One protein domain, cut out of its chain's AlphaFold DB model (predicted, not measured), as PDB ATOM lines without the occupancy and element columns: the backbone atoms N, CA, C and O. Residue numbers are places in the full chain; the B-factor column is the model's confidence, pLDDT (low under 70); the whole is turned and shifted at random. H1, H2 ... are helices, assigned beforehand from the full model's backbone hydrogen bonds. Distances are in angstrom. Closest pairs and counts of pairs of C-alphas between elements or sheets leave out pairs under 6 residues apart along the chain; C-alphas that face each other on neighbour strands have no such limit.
ATOM      1  N   VAL A  17     235.821 228.308 308.452       90.44
ATOM      2  CA  VAL A  17     236.852 228.242 309.500       90.44
ATOM      3  C   VAL A  17     237.643 226.940 309.396       90.44
ATOM      4  O   VAL A  17     238.873 226.957 309.409       90.44
ATOM      5  N   VAL A  18     236.943 225.813 309.239       92.44
ATOM      6  CA  VAL A  18     237.570 224.496 309.076       92.44
ATOM      7  C   VAL A  18     238.430 224.451 307.813       92.44
ATOM      8  O   VAL A  18     239.572 224.002 307.885       92.44
ATOM      9  N   SER A  19     237.937 224.961 306.682       90.62
ATOM     10  CA  SER A  19     238.713 225.020 305.438       90.62
ATOM     11  C   SER A  19     239.969 225.883 305.581       90.62
ATOM     12  O   SER A  19     241.052 225.440 305.210       90.62
ATOM     13  N   THR A  20     239.877 227.081 306.165       91.12
ATOM     14  CA  THR A  20     241.040 227.960 306.377       91.12
ATOM     15  C   THR A  20     242.091 227.305 307.273       91.12
ATOM     16  O   THR A  20     243.284 227.352 306.968       91.12
ATOM     17  N   LEU A  21     241.668 226.652 308.357       93.50
ATOM     18  CA  LEU A  21     242.579 225.903 309.224       93.50
ATOM     19  C   LEU A  21     243.229 224.734 308.476       93.50
ATOM     20  O   LEU A  21     244.437 224.539 308.577       93.50
ATOM     21  N   PHE A  22     242.454 223.991 307.687       93.94
ATOM     22  CA  PHE A  22     242.969 222.865 306.918       93.94
ATOM     23  C   PHE A  22     244.014 223.305 305.887       93.94
ATOM     24  O   PHE A  22     245.116 222.761 305.860       93.94
ATOM     25  N   TYR A  23     243.707 224.317 305.075       92.00
ATOM     26  CA  TYR A  23     244.618 224.790 304.036       92.00
ATOM     27  C   TYR A  23     245.858 225.496 304.600       92.00
ATOM     28  O   TYR A  23     246.947 225.323 304.056       92.00
ATOM     29  N   SER A  24     245.739 226.233 305.710       91.94
ATOM     30  CA  SER A  24     246.911 226.831 306.372       91.94
ATOM     31  C   SER A  24     247.857 225.771 306.945       91.94
ATOM     32  O   SER A  24     249.068 225.851 306.733       91.94
ATOM     33  N   LEU A  25     247.319 224.734 307.598       95.19
ATOM     34  CA  LEU A  25     248.104 223.587 308.062       95.19
ATOM     35  C   LEU A  25     248.740 222.829 306.897       95.19
ATOM     36  O   LEU A  25     249.916 222.480 306.964       95.19
ATOM     37  N   LEU A  26     247.990 222.606 305.819       94.31
ATOM     38  CA  LEU A  26     248.500 221.948 304.621       94.31
ATOM     39  C   LEU A  26     249.675 222.728 304.015       94.31
ATOM     40  O   LEU A  26     250.711 222.136 303.727       94.31
ATOM     41  N   GLY A  27     249.548 224.051 303.882       93.31
ATOM     42  CA  GLY A  27     250.625 224.915 303.401       93.31
ATOM     43  C   GLY A  27     251.873 224.844 304.278       93.31
ATOM     44  O   GLY A  27     252.980 224.703 303.761       93.31
ATOM     45  N   LEU A  28     251.703 224.856 305.603       94.56
ATOM     46  CA  LEU A  28     252.814 224.715 306.544       94.56
ATOM     47  C   LEU A  28     253.515 223.355 306.408       94.56
ATOM     48  O   LEU A  28     254.744 223.294 306.362       94.56
ATOM     49  N   VAL A  29     252.747 222.267 306.312       95.88
ATOM     50  CA  VAL A  29     253.294 220.914 306.130       95.88
ATOM     51  C   VAL A  29     254.062 220.815 304.814       95.88
ATOM     52  O   VAL A  29     255.174 220.293 304.804       95.88
ATOM     53  N   LEU A  30     253.517 221.352 303.719       94.94
ATOM     54  CA  LEU A  30     254.189 221.369 302.419       94.94
ATOM     55  C   LEU A  30     255.477 222.197 302.447       94.94
ATOM     56  O   LEU A  30     256.482 221.772 301.882       94.94
ATOM     57  N   PHE A  31     255.478 223.338 303.137       94.69
ATOM     58  CA  PHE A  31     256.670 224.166 303.304       94.69
ATOM     59  C   PHE A  31     257.791 223.412 304.033       94.69
ATOM     60  O   PHE A  31     258.918 223.339 303.540       94.69
ATOM     61  N   LEU A  32     257.472 222.800 305.180       95.12
ATOM     62  CA  LEU A  32     258.432 222.012 305.958       95.12
ATOM     63  C   LEU A  32     258.913 220.782 305.187       95.12
ATOM     64  O   LEU A  32     260.105 220.478 305.189       95.12
ATOM     65  N   PHE A  33     258.003 220.101 304.488       96.12
ATOM     66  CA  PHE A  33     258.348 218.971 303.635       96.12
ATOM     67  C   PHE A  33     259.306 219.387 302.519       96.12
ATOM     68  O   PHE A  33     260.296 218.704 302.278       96.12
ATOM     69  N   SER A  34     259.062 220.529 301.878       94.75
ATOM     70  CA  SER A  34     259.962 221.052 300.856       94.75
ATOM     71  C   SER A  34     261.349 221.312 301.440       94.75
ATOM     72  O   SER A  34     262.347 220.882 300.867       94.75
ATOM     73  N   TYR A  35     261.453 221.974 302.596       93.38
ATOM     74  CA  TYR A  35     262.747 222.181 303.256       93.38
ATOM     75  C   TYR A  35     263.465 220.858 303.566       93.38
ATOM     76  O   TYR A  35     264.645 220.715 303.259       93.38
ATOM     77  N   TRP A  36     262.738 219.863 304.074       93.81
ATOM     78  CA  TRP A  36     263.288 218.532 304.321       93.81
ATOM     79  C   TRP A  36     263.791 217.850 303.037       93.81
ATOM     80  O   TRP A  36     264.861 217.239 303.028       93.81
ATOM     81  N   VAL A  37     263.059 217.984 301.926       94.25
ATOM     82  CA  VAL A  37     263.509 217.505 300.609       94.25
ATOM     83  C   VAL A  37     264.787 218.222 300.184       94.25
ATOM     84  O   VAL A  37     265.710 217.563 299.709       94.25
ATOM     85  N   LEU A  38     264.875 219.540 300.378       93.25
ATOM     86  CA  LEU A  38     266.077 220.303 300.059       93.25
ATOM     87  C   LEU A  38     267.283 219.781 300.842       93.25
ATOM     88  O   LEU A  38     268.272 219.434 300.206       93.25
ATOM     89  N   GLU A  39     267.176 219.639 302.168       91.62
ATOM     90  CA  GLU A  39     268.246 219.071 303.002       91.62
ATOM     91  C   GLU A  39     268.659 217.671 302.549       91.62
ATOM     92  O   GLU A  39     269.827 217.308 302.632       91.62
ATOM     93  N   LYS A  40     267.719 216.862 302.048       92.12
ATOM     94  CA  LYS A  40     268.047 215.526 301.546       92.12
ATOM     95  C   LYS A  40     268.764 215.561 300.195       92.12
ATOM     96  O   LYS A  40     269.576 214.676 299.916       92.12
ATOM     97  N   LEU A  41     268.441 216.540 299.350       92.25
ATOM     98  CA  LEU A  41     269.059 216.737 298.039       92.25
ATOM     99  C   LEU A  41     270.463 217.337 298.162       92.25
ATOM    100  O   LEU A  41     271.390 216.871 297.496       92.25
ATOM    101  N   THR A  42     270.641 218.334 299.027       88.62
ATOM    102  CA  THR A  42     271.959 218.868 299.371       88.62
ATOM    103  C   THR A  42     272.660 217.883 300.297       88.62
ATOM    104  O   THR A  42     272.346 217.786 301.471       88.62
ATOM    105  N   LYS A  43     273.646 217.139 299.787       86.75
ATOM    106  CA  LYS A  43     274.443 216.172 300.574       86.75
ATOM    107  C   LYS A  43     275.367 216.819 301.630       86.75
ATOM    108  O   LYS A  43     276.329 216.187 302.054       86.75
ATOM    109  N   PHE A  44     275.110 218.063 302.015       87.81
ATOM    110  CA  PHE A  44     275.855 218.847 302.993       87.81
ATOM    111  C   PHE A  44     274.868 219.542 303.935       87.81
ATOM    112  O   PHE A  44     273.706 219.762 303.587       87.81
ATOM    113  N   SER A  45     275.332 219.889 305.132       88.88
ATOM    114  CA  SER A  45     274.529 220.628 306.102       88.88
ATOM    115  C   SER A  45     274.419 222.086 305.668       88.88
ATOM    116  O   SER A  45     275.397 222.828 305.696       88.88
ATOM    117  N   ILE A  46     273.214 222.508 305.277       89.62
ATOM    118  CA  ILE A  46     272.942 223.906 304.909       89.62
ATOM    119  C   ILE A  46     273.268 224.840 306.081       89.62
ATOM    120  O   ILE A  46     273.764 225.945 305.880       89.62
ATOM    121  N   ARG A  47     272.986 224.397 307.312       89.38
ATOM    122  CA  ARG A  47     273.254 225.176 308.519       89.38
ATOM    123  C   ARG A  47     274.748 225.390 308.721       89.38
ATOM    124  O   ARG A  47     275.139 226.524 308.974       89.38
ATOM    125  N   ASP A  48     275.549 224.337 308.613       92.81
ATOM    126  CA  ASP A  48     276.985 224.426 308.904       92.81
ATOM    127  C   ASP A  48     277.684 225.271 307.830       92.81
ATOM    128  O   ASP A  48     278.439 226.180 308.154       92.81
ATOM    129  N   GLU A  49     277.289 225.115 306.565       92.38
ATOM    130  CA  GLU A  49     277.821 225.912 305.454       92.38
ATOM    131  C   GLU A  49     277.479 227.419 305.582       92.38
ATOM    132  O   GLU A  49     278.262 228.293 305.208       92.38
ATOM    133  N   ILE A  50     276.314 227.771 306.144       92.31
ATOM    134  CA  ILE A  50     275.935 229.178 306.385       92.31
ATOM    135  C   ILE A  50     276.594 229.737 307.656       92.31
ATOM    136  O   ILE A  50     277.001 230.901 307.675       92.31
ATOM    137  N   VAL A  51     276.638 228.951 308.734       92.94
ATOM    138  CA  VAL A  51     277.036 229.424 310.071       92.94
ATOM    139  C   VAL A  51     278.538 229.312 310.297       92.94
ATOM    140  O   VAL A  51     279.127 230.266 310.795       92.94
ATOM    141  N   GLU A  52     279.139 228.172 309.963       93.44
ATOM    142  CA  GLU A  52     280.558 227.884 310.200       93.44
ATOM    143  C   GLU A  52     281.416 228.375 309.031       93.44
ATOM    144  O   GLU A  52     282.365 229.130 309.242       93.44
ATOM    145  N   ASP A  53     281.029 228.039 307.796       93.25
ATOM    146  CA  ASP A  53     281.790 228.411 306.593       93.25
ATOM    147  C   ASP A  53     281.447 229.813 306.064       93.25
ATOM    148  O   ASP A  53     282.049 230.300 305.104       93.25
ATOM    149  N   HIS A  54     280.485 230.495 306.699       93.12
ATOM    150  CA  HIS A  54     280.034 231.843 306.339       93.12
ATOM    151  C   HIS A  54     279.692 232.003 304.848       93.12
ATOM    152  O   HIS A  54     279.872 233.074 304.250       93.12
ATOM    153  N   ASN A  55     279.154 230.947 304.231       94.38
ATOM    154  CA  ASN A  55     278.833 230.932 302.815       94.38
ATOM    155  C   ASN A  55     277.600 231.799 302.520       94.38
ATOM    156  O   ASN A  55     276.446 231.357 302.501       94.38
ATOM    157  N   THR A  56     277.860 233.075 302.248       93.94
ATOM    158  CA  THR A  56     276.817 234.056 301.934       93.94
ATOM    159  C   THR A  56     276.072 233.683 300.651       93.94
ATOM    160  O   THR A  56     274.863 233.890 300.560       93.94
ATOM    161  N   SER A  57     276.759 233.086 299.670       95.06
ATOM    162  CA  SER A  57     276.145 232.648 298.413       95.06
ATOM    163  C   SER A  57     275.063 231.598 298.651       95.06
ATOM    164  O   SER A  57     273.967 231.727 298.106       95.06
ATOM    165  N   LEU A  58     275.324 230.610 299.513       93.69
ATOM    166  CA  LEU A  58     274.309 229.637 299.906       93.69
ATOM    167  C   LEU A  58     273.147 230.313 300.642       93.69
ATOM    168  O   LEU A  58     271.993 230.023 300.343       93.69
ATOM    169  N   GLY A  59     273.431 231.265 301.536       93.69
ATOM    170  CA  GLY A  59     272.397 232.053 302.211       93.69
ATOM    171  C   GLY A  59     271.432 232.744 301.235       93.69
ATOM    172  O   GLY A  59     270.215 232.663 301.410       93.69
ATOM    173  N   VAL A  60     271.950 233.355 300.162       96.12
ATOM    174  CA  VAL A  60     271.116 233.980 299.117       96.12
ATOM    175  C   VAL A  60     270.283 232.942 298.359       96.12
ATOM    176  O   VAL A  60     269.102 233.176 298.100       96.12
ATOM    177  N   ILE A  61     270.862 231.784 298.032       94.62
ATOM    178  CA  ILE A  61     270.142 230.695 297.350       94.62
ATOM    179  C   ILE A  61     268.980 230.193 298.215       94.62
ATOM    180  O   ILE A  61     267.859 230.063 297.721       94.62
ATOM    181  N   ILE A  62     269.218 229.961 299.508       94.38
ATOM    182  CA  ILE A  62     268.196 229.507 300.459       94.38
ATOM    183  C   ILE A  62     267.099 230.559 300.650       94.38
ATOM    184  O   ILE A  62     265.917 230.215 300.699       94.38
ATOM    185  N   ALA A  63     267.453 231.846 300.688       95.12
ATOM    186  CA  ALA A  63     266.464 232.920 300.722       95.12
ATOM    187  C   ALA A  63     265.564 232.898 299.472       95.12
ATOM    188  O   ALA A  63     264.338 232.931 299.590       95.12
ATOM    189  N   GLY A  64     266.156 232.771 298.280       96.81
ATOM    190  CA  GLY A  64     265.410 232.657 297.023       96.81
ATOM    191  C   GLY A  64     264.513 231.416 296.971       96.81
ATOM    192  O   GLY A  64     263.369 231.496 296.529       96.81
ATOM    193  N   TYR A  65     265.000 230.289 297.489       95.62
ATOM    194  CA  TYR A  65     264.242 229.048 297.606       95.62
ATOM    195  C   TYR A  65     262.971 229.220 298.452       95.62
ATOM    196  O   TYR A  65     261.875 228.879 298.000       95.62
ATOM    197  N   PHE A  66     263.092 229.804 299.648       95.56
ATOM    198  CA  PHE A  66     261.937 230.031 300.518       95.56
ATOM    199  C   PHE A  66     260.939 231.028 299.929       95.56
ATOM    200  O   PHE A  66     259.732 230.807 300.038       95.56
ATOM    201  N   ILE A  67     261.420 232.080 299.261       96.94
ATOM    202  CA  ILE A  67     260.553 233.028 298.549       96.94
ATOM    203  C   ILE A  67     259.786 232.313 297.431       96.94
ATOM    204  O   ILE A  67     258.571 232.469 297.325       96.94
ATOM    205  N   GLY A  68     260.466 231.492 296.625       96.50
ATOM    206  CA  GLY A  68     259.836 230.730 295.547       96.50
ATOM    207  C   GLY A  68     258.729 229.803 296.052       96.50
ATOM    208  O   GLY A  68     257.626 229.804 295.506       96.50
ATOM    209  N   ILE A  69     258.980 229.070 297.139       95.94
ATOM    210  CA  ILE A  69     257.969 228.196 297.751       95.94
ATOM    211  C   ILE A  69     256.805 229.001 298.309       95.94
ATOM    212  O   ILE A  69     255.658 228.617 298.097       95.94
ATOM    213  N   ALA A  70     257.074 230.113 298.993       93.94
ATOM    214  CA  ALA A  70     256.018 230.965 299.524       93.94
ATOM    215  C   ALA A  70     255.083 231.460 298.407       93.94
ATOM    216  O   ALA A  70     253.866 231.421 298.575       93.94
ATOM    217  N   ILE A  71     255.633 231.845 297.249       95.75
ATOM    218  CA  ILE A  71     254.851 232.262 296.075       95.75
ATOM    219  C   ILE A  71     254.014 231.102 295.524       95.75
ATOM    220  O   ILE A  71     252.827 231.279 295.262       95.75
ATOM    221  N   ILE A  72     254.602 229.911 295.367       94.50
ATOM    222  CA  ILE A  72     253.880 228.731 294.864       94.50
ATOM    223  C   ILE A  72     252.739 228.352 295.814       94.50
ATOM    224  O   ILE A  72     251.617 228.129 295.367       94.50
ATOM    225  N   LEU A  73     252.995 228.316 297.123       93.06
ATOM    226  CA  LEU A  73     251.972 228.006 298.121       93.06
ATOM    227  C   LEU A  73     250.861 229.057 298.135       93.06
ATOM    228  O   LEU A  73     249.691 228.687 298.187       93.06
ATOM    229  N   ALA A  74     251.208 230.343 298.026       91.81
ATOM    230  CA  ALA A  74     250.228 231.418 297.918       91.81
ATOM    231  C   ALA A  74     249.356 231.279 296.660       91.81
ATOM    232  O   ALA A  74     248.161 231.522 296.736       91.81
ATOM    233  N   ALA A  75     249.921 230.844 295.531       92.75
ATOM    234  CA  ALA A  75     249.171 230.642 294.290       92.75
ATOM    235  C   ALA A  75     248.267 229.395 294.304       92.75
ATOM    236  O   ALA A  75     247.298 229.335 293.554       92.75
ATOM    237  N   VAL A  76     248.605 228.378 295.102       88.88
ATOM    238  CA  VAL A  76     247.842 227.120 295.182       88.88
ATOM    239  C   VAL A  76     246.737 227.186 296.236       88.88
ATOM    240  O   VAL A  76     245.683 226.582 296.052       88.88
ATOM    241  N   ILE A  77     246.997 227.859 297.359       83.62
ATOM    242  CA  ILE A  77     246.081 227.935 298.506       83.62
ATOM    243  C   ILE A  77     245.218 229.205 298.470       83.62
ATOM    244  O   ILE A  77     244.109 229.189 299.008       83.62
ATOM    245  N   GLY A  78     245.754 230.293 297.909       69.12
ATOM    246  CA  GLY A  78     245.121 231.613 297.854       69.12
ATOM    247  C   GLY A  78     244.019 231.736 296.816       69.12
ATOM    248  O   GLY A  78     244.101 231.065 295.763       69.12
TER     249      GLY A  78
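This is residues 17 to 78 of the 78 residues of the protein "DUF350 domain-containing protein" of gamma proteobacterium SS-5 (UniProt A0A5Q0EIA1). Two long helices, H1 and H3, run opposite ways in a long, narrow U; they touch along only part of their lengths, and the short helix H2 packs on the first turns of H3 where the chain folds back. Residues 40 to 45, at the end of H1 and in the link after it, stand free. The printed part has 62 residues with three named helices, in the order H1, H2, H3, and no named strand; the class is all helix. The whole is loose, with a radius of gyration of the C-alphas of 14.1 A, and spans 45 by 17 by 17 A, a rod.

Begin with H1, residues 17 to 41, the longest helix. Its residues 23 to 31 alone touch H3, residues 56 to 77, which meets them with residues 69 to 77 alone. Look there for the closest C-alphas, those of Gly 27 and Leu 73, 6.3 A apart. The two run opposite ways at a shallow tilt of 32 degrees. H2, residues 46 to 51, touches H3 at residues 56 to 59 alone, and the closest C-alphas, of Ile 50 and Gly 59, are 6.2 A apart. These two run opposite ways at a steep tilt of 48 degrees. H1 and H2 are close but not clearly touching, with C-alphas 39 and 46 closest at 7.0 A, and about perpendicular at 79 degrees. In H1, H2 and H3 every O i to N i+4 pair is within hydrogen-bond range.

Find C-alpha 17 at (236.852, 228.242, 309.500); from there H1 runs 36.1 A to C-alpha 41. H2 spans 8.6 A from C-alpha 46. H3 runs 31.5 A from C-alpha 56 at (276.817, 234.056, 301.934) to C-alpha 77 at (246.081, 227.935, 298.506).

The two C-alphas farthest apart, of Val 17 and Asp 53, are 45.0 A apart. The printed part has no cut, and both links are tight. Mean pLDDT of the printed part is 92.7; look at residue 78, the chain's last, for the one value under 70.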